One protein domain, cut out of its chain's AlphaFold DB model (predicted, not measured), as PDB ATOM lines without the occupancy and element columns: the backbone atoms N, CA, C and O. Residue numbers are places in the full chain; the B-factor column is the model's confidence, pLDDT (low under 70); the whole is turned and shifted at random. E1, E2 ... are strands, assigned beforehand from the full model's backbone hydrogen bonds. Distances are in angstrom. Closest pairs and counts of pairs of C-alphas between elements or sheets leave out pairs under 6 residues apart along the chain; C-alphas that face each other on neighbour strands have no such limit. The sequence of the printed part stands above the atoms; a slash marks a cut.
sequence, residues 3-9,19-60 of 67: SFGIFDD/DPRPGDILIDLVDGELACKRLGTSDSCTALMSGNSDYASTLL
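Overview. This is residues 3 to 9 and 19 to 60 of the 67 residues of the protein "DNA polymerase V" of Halomonas xianhensis (UniProt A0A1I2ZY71). Two hairpins share one long strand, E2, which bends sharply in the middle of a small three-stranded sheet; E1 pairs with its first part and E3 with its last. After E3 the backbone folds back to pair briefly with that strand, while residues 3 to 9 form a separate printed piece before a cut. The printed part has 49 residues, with strands E1, E2, E3 in that order along the chain and across the antiparallel sheet, and no named helix. The class is all strand, though only 21 residues are in named elements; the whole is compact, with a radius of gyration of the C-alphas of 10.5 A and spans of 32 by 22 by 20 A.

Along the chain. Start at C-alpha 3, at (172.323, 187.898, 188.666), and go on past the cut to C-alpha 25 at (180.061, 194.736, 181.964), where E1 begins; it covers residues 25 to 30 and measures 14.0 A. E2, residues 33 to 42, runs 21.3 A from first to last C-alpha. E3, residues 45 to 49, runs 11.0 A and ends at C-alpha 49, at (179.486, 195.892, 191.219).

Arrangement. Look first at E2, the inner strand, which bends by 73 degrees at residue 39. Its pairing is staggered: residues 33 to 38 pair with E1, and residues 38 to 42 with E3. In the hairpin of E1 and E2, antiparallel at 120 degrees, find N 26 and O 37 within hydrogen-bond range at 2.8 A. In the hairpin of E2 and E3, antiparallel at 134 degrees, find N 42 and O 45 at 2.8 A. Residues 47 to 48 of E3 also pair, antiparallel, with residues 58 to 59. The sheet is only just strongly twisted, its C-alphas lying up to 4.0 A off the best plane.

Size, cuts and confidence. The C-alphas of Asp 9 and Ser 44 are the two farthest apart, at 32.6 A. Residues 10 to 18 are not printed, and C-alphas 9 and 19 are 26.7 A apart across this cut. The links E1 to E2 and E2 to E3 are tight. The model's mean pLDDT over the printed part is 92.3, and no printed residue is under 70.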
ATOM      1  N   SER A   3     173.483 186.988 188.680       96.44
ATOM      2  CA  SER A   3     172.323 187.898 188.666       96.44
ATOM      3  C   SER A   3     172.204 188.720 187.378       96.44
ATOM      4  O   SER A   3     171.161 189.311 187.118       96.44
ATOM      5  N   PHE A   4     173.265 188.775 186.574       94.75
ATOM      6  CA  PHE A   4     173.303 189.416 185.261       94.75
ATOM      7  C   PHE A   4     173.351 188.394 184.112       94.75
ATOM      8  O   PHE A   4     173.628 188.772 182.978       94.75
ATOM      9  N   GLY A   5     173.083 187.113 184.394       95.62
ATOM     10  CA  GLY A   5     172.997 186.059 183.381       95.62
ATOM     11  C   GLY A   5     174.342 185.585 182.831       95.62
ATOM     12  O   GLY A   5     174.358 184.994 181.761       95.62
ATOM     13  N   ILE A   6     175.442 185.863 183.536       96.19
ATOM     14  CA  ILE A   6     176.777 185.353 183.207       96.19
ATOM     15  C   ILE A   6     177.161 184.335 184.279       96.19
ATOM     16  O   ILE A   6     177.273 184.680 185.466       96.19
ATOM     17  N   PHE A   7     177.340 183.098 183.844       96.31
ATOM     18  CA  PHE A   7     177.589 181.925 184.665       96.31
ATOM     19  C   PHE A   7     179.016 181.413 184.476       96.31
ATOM     20  O   PHE A   7     179.798 181.947 183.690       96.31
ATOM     21  N   ASP A   8     179.366 180.412 185.274       95.62
ATOM     22  CA  ASP A   8     180.627 179.699 185.112       95.62
ATOM     23  C   ASP A   8     180.697 179.036 183.724       95.62
ATOM     24  O   ASP A   8     179.664 178.642 183.182       95.62
ATOM     25  N   ASP A   9     181.899 178.961 183.151       96.12
ATOM     26  CA  ASP A   9     182.186 178.475 181.787       96.12
ATOM     27  C   ASP A   9     181.557 179.254 180.607       96.12
ATOM     28  O   ASP A   9     181.763 178.891 179.442       96.12
ATOM     29  N   ASP A  19     186.518 203.708 177.397       88.56
ATOM     30  CA  ASP A  19     185.441 204.627 177.791       88.56
ATOM     31  C   ASP A  19     184.184 203.839 178.205       88.56
ATOM     32  O   ASP A  19     183.213 203.767 177.444       88.56
ATOM     33  N   PRO A  20     184.233 203.125 179.348       89.44
ATOM     34  CA  PRO A  20     183.094 202.377 179.858       89.44
ATOM     35  C   PRO A  20     182.035 203.310 180.449       89.44
ATOM     36  O   PRO A  20     182.344 204.334 181.059       89.44
ATOM     37  N   ARG A  21     180.765 202.930 180.319       91.50
ATOM     38  CA  ARG A  21     179.623 203.693 180.832       91.50
ATOM     39  C   ARG A  21     178.964 202.971 182.006       91.50
ATOM     40  O   ARG A  21     179.015 201.741 182.079       91.50
ATOM     41  N   PRO A  22     178.305 203.702 182.926       93.25
ATOM     42  CA  PRO A  22     177.509 203.076 183.971       93.25
ATOM     43  C   PRO A  22     176.521 202.069 183.377       93.25
ATOM     44  O   PRO A  22     175.761 202.383 182.464       93.25
ATOM     45  N   GLY A  23     176.540 200.853 183.907       94.31
ATOM     46  CA  GLY A  23     175.750 199.735 183.424       94.31
ATOM     47  C   GLY A  23     176.535 198.698 182.623       94.31
ATOM     48  O   GLY A  23     176.083 197.553 182.603       94.31
ATOM     49  N   ASP A  24     177.680 199.056 182.039       94.62
ATOM     50  CA  ASP A  24     178.494 198.153 181.222       94.62
ATOM     51  C   ASP A  24     179.107 197.013 182.050       94.62
ATOM     52  O   ASP A  24     179.456 197.185 183.221       94.62
ATOM     53  N   ILE A  25     179.276 195.848 181.416       94.88
ATOM     54  CA  ILE A  25     180.061 194.736 181.964       94.88
ATOM     55  C   ILE A  25     181.509 194.883 181.511       94.88
ATOM     56  O   ILE A  25     181.801 194.919 180.314       94.88
ATOM     57  N   LEU A  26     182.416 194.945 182.481       93.88
ATOM     58  CA  LEU A  26     183.840 195.134 182.270       93.88
ATOM     59  C   LEU A  26     184.612 193.865 182.609       93.88
ATOM     60  O   LEU A  26     184.282 193.152 183.556       93.88
ATOM     61  N   ILE A  27     185.670 193.642 181.832       92.50
ATOM     62  CA  ILE A  27     186.746 192.712 182.160       92.50
ATOM     63  C   ILE A  27     187.955 193.563 182.516       92.50
ATOM     64  O   ILE A  27     188.521 194.202 181.620       92.50
ATOM     65  N   ASP A  28     188.314 193.567 183.794       88.88
ATOM     66  CA  ASP A  28     189.367 194.415 184.353       88.88
ATOM     67  C   ASP A  28     190.303 193.623 185.277       88.88
ATOM     68  O   ASP A  28     189.980 192.505 185.676       88.88
ATOM     69  N   LEU A  29     191.468 194.190 185.585       89.38
ATOM     70  CA  LEU A  29     192.401 193.668 186.579       89.38
ATOM     71  C   LEU A  29     192.128 194.337 187.926       89.38
ATOM     72  O   LEU A  29     192.433 195.511 188.111       89.38
ATOM     73  N   VAL A  30     191.590 193.577 188.874       87.81
ATOM     74  CA  VAL A  30     191.376 194.014 190.258       87.81
ATOM     75  C   VAL A  30     192.361 193.251 191.128       87.81
ATOM     76  O   VAL A  30     192.377 192.025 191.099       87.81
ATOM     77  N   ASP A  31     193.235 193.967 191.835       86.75
ATOM     78  CA  ASP A  31     194.297 193.384 192.671       86.75
ATOM     79  C   ASP A  31     195.182 192.350 191.938       86.75
ATOM     80  O   ASP A  31     195.695 191.399 192.520       86.75
ATOM     81  N   GLY A  32     195.384 192.550 190.629       89.06
ATOM     82  CA  GLY A  32     196.184 191.667 189.775       89.06
ATOM     83  C   GLY A  32     195.437 190.446 189.227       89.06
ATOM     84  O   GLY A  32     195.995 189.730 188.396       89.06
ATOM     85  N   GLU A  33     194.178 190.238 189.613       90.19
ATOM     86  CA  GLU A  33     193.325 189.171 189.092       90.19
ATOM     87  C   GLU A  33     192.322 189.702 188.067       90.19
ATOM     88  O   GLU A  33     191.766 190.793 188.200       90.19
ATOM     89  N   LEU A  34     192.072 188.921 187.012       89.94
ATOM     90  CA  LEU A  34     191.035 189.262 186.042       89.94
ATOM     91  C   LEU A  34     189.656 189.049 186.663       89.94
ATOM     92  O   LEU A  34     189.298 187.935 187.036       89.94
ATOM     93  N   ALA A  35     188.856 190.110 186.695       92.12
ATOM     94  CA  ALA A  35     187.507 190.097 187.232       92.12
ATOM     95  C   ALA A  35     186.483 190.552 186.185       92.12
ATOM     96  O   ALA A  35     186.728 191.451 185.379       92.12
ATOM     97  N   CYS A  36     185.295 189.946 186.240       94.38
ATOM     98  CA  CYS A  36     184.117 190.381 185.497       94.38
ATOM     99  C   CYS A  36     183.151 191.099 186.446       94.38
ATOM    100  O   CYS A  36     182.614 190.487 187.375       94.38
ATOM    101  N   LYS A  37     182.929 192.398 186.228       95.25
ATOM    102  CA  LYS A  37     182.125 193.260 187.111       95.25
ATOM    103  C   LYS A  37     181.276 194.229 186.295       95.25
ATOM    104  O   LYS A  37     181.603 194.533 185.151       95.25
ATOM    105  N   ARG A  38     180.195 194.742 186.885       95.81
ATOM    106  CA  ARG A  38     179.378 195.795 186.268       95.81
ATOM    107  C   ARG A  38     179.831 197.164 186.762       95.81
ATOM    108  O   ARG A  38     179.897 197.367 187.971       95.81
ATOM    109  N   LEU A  39     180.096 198.105 185.862       94.62
ATOM    110  CA  LEU A  39     180.374 199.483 186.262       94.62
ATOM    111  C   LEU A  39     179.093 200.128 186.790       94.62
ATOM    112  O   LEU A  39     178.055 200.103 186.128       94.62
ATOM    113  N   GLY A  40     179.154 200.721 187.971       94.19
ATOM    114  CA  GLY A  40     178.002 201.370 188.569       94.19
ATOM    115  C   GLY A  40     178.395 202.271 189.720       94.19
ATOM    116  O   GLY A  40     179.494 202.825 189.751       94.19
ATOM    117  N   THR A  41     177.469 202.421 190.657       90.94
ATOM    118  CA  THR A  41     177.637 203.300 191.809       90.94
ATOM    119  C   THR A  41     177.224 202.554 193.073       90.94
ATOM    120  O   THR A  41     176.158 201.943 193.100       90.94
ATOM    121  N   SER A  42     178.055 202.600 194.111       88.62
ATOM    122  CA  SER A  42     177.748 202.149 195.474       88.62
ATOM    123  C   SER A  42     178.040 203.307 196.409       88.62
ATOM    124  O   SER A  42     179.094 203.909 196.274       88.62
ATOM    125  N   ASP A  43     177.131 203.659 197.314       84.69
ATOM    126  CA  ASP A  43     177.370 204.715 198.315       84.69
ATOM    127  C   ASP A  43     177.817 206.058 197.705       84.69
ATOM    128  O   ASP A  43     178.694 206.748 198.212       84.69
ATOM    129  N   SER A  44     177.205 206.430 196.574       86.44
ATOM    130  CA  SER A  44     177.557 207.611 195.757       86.44
ATOM    131  C   SER A  44     178.956 207.577 195.123       86.44
ATOM    132  O   SER A  44     179.373 208.545 194.490       86.44
ATOM    133  N   CYS A  45     179.644 206.444 195.230       89.44
ATOM    134  CA  CYS A  45     180.960 206.189 194.678       89.44
ATOM    135  C   CYS A  45     180.907 205.323 193.435       89.44
ATOM    136  O   CYS A  45     180.180 204.332 193.390       89.44
ATOM    137  N   THR A  46     181.718 205.650 192.431       91.38
ATOM    138  CA  THR A  46     181.917 204.757 191.288       91.38
ATOM    139  C   THR A  46     182.499 203.434 191.779       91.38
ATOM    140  O   THR A  46     183.479 203.409 192.525       91.38
ATOM    141  N   ALA A  47     181.880 202.330 191.375       94.00
ATOM    142  CA  ALA A  47     182.215 201.007 191.874       94.00
ATOM    143  C   ALA A  47     182.092 199.936 190.786       94.00
ATOM    144  O   ALA A  47     181.288 200.042 189.855       94.00
ATOM    145  N   LEU A  48     182.863 198.867 190.957       94.31
ATOM    146  CA  LEU A  48     182.748 197.611 190.234       94.31
ATOM    147  C   LEU A  48     181.806 196.682 191.006       94.31
ATOM    148  O   LEU A  48     182.179 196.049 191.997       94.31
ATOM    149  N   MET A  49     180.561 196.612 190.551       95.44
ATOM    150  CA  MET A  49     179.486 195.892 191.219       95.44
ATOM    151  C   MET A  49     179.531 194.393 190.921       95.44
ATOM    152  O   MET A  49     179.675 193.963 189.769       95.44
ATOM    153  N   SER A  50     179.338 193.591 191.966       94.81
ATOM    154  CA  SER A  50     179.211 192.137 191.863       94.81
ATOM    155  C   SER A  50     177.776 191.731 191.540       94.81
ATOM    156  O   SER A  50     176.844 192.041 192.272       94.81
ATOM    157  N   GLY A  51     177.591 190.955 190.471       94.94
ATOM    158  CA  GLY A  51     176.321 190.269 190.187       94.94
ATOM    159  C   GLY A  51     176.173 188.940 190.932       94.94
ATOM    160  O   GLY A  51     175.738 187.964 190.331       94.94
ATOM    161  N   ASN A  52     176.717 188.827 192.141       94.75
ATOM    162  CA  ASN A  52     176.578 187.680 193.040       94.75
ATOM    163  C   ASN A  52     176.608 188.241 194.471       94.75
ATOM    164  O   ASN A  52     177.539 188.977 194.792       94.75
ATOM    165  N   SER A  53     175.599 187.918 195.284       93.00
ATOM    166  CA  SER A  53     175.447 188.401 196.664       93.00
ATOM    167  C   SER A  53     176.595 188.004 197.584       93.00
ATOM    168  O   SER A  53     176.847 188.694 198.566       93.00
ATOM    169  N   ASP A  54     177.302 186.928 197.253       94.88
ATOM    170  CA  ASP A  54     178.386 186.401 198.083       94.88
ATOM    171  C   ASP A  54     179.682 187.219 197.943       94.88
ATOM    172  O   ASP A  54     180.644 187.006 198.676       94.88
ATOM    173  N   TYR A  55     179.718 188.169 197.002       91.44
ATOM    174  CA  TYR A  55     180.894 188.973 196.689       91.44
ATOM    175  C   TYR A  55     180.577 190.458 196.819       91.44
ATOM    176  O   TYR A  55     179.663 190.975 196.179       91.44
ATOM    177  N   ALA A  56     181.398 191.178 197.578       91.25
ATOM    178  CA  ALA A  56     181.267 192.621 197.716       91.25
ATOM    179  C   ALA A  56     181.537 193.356 196.389       91.25
ATOM    180  O   ALA A  56     182.233 192.859 195.492       91.25
ATOM    181  N   SER A  57     180.973 194.555 196.267       92.12
ATOM    182  CA  SER A  57     181.365 195.514 195.232       92.12
ATOM    183  C   SER A  57     182.727 196.117 195.578       92.12
ATOM    184  O   SER A  57     183.022 196.347 196.748       92.12
ATOM    185  N   THR A  58     183.539 196.398 194.563       92.00
ATOM    186  CA  THR A  58     184.852 197.034 194.740       92.00
ATOM    187  C   THR A  58     184.724 198.521 194.432       92.00
ATOM    188  O   THR A  58     184.329 198.882 193.324       92.00
ATOM    189  N   LEU A  59     185.023 199.386 195.398       91.19
ATOM    190  CA  LEU A  59     185.053 200.833 195.176       91.19
ATOM    191  C   LEU A  59     186.275 201.202 194.330       91.19
ATOM    192  O   LEU A  59     187.347 200.631 194.520       91.19
ATOM    193  N   LEU A  60     186.106 202.139 193.400       86.75
ATOM    194  CA  LEU A  60     187.219 202.673 192.621       86.75
ATOM    195  C   LEU A  60     187.852 203.873 193.334       86.75
ATOM    196  O   LEU A  60     187.189 204.583 194.097       86.75
TER     197      LEU A  60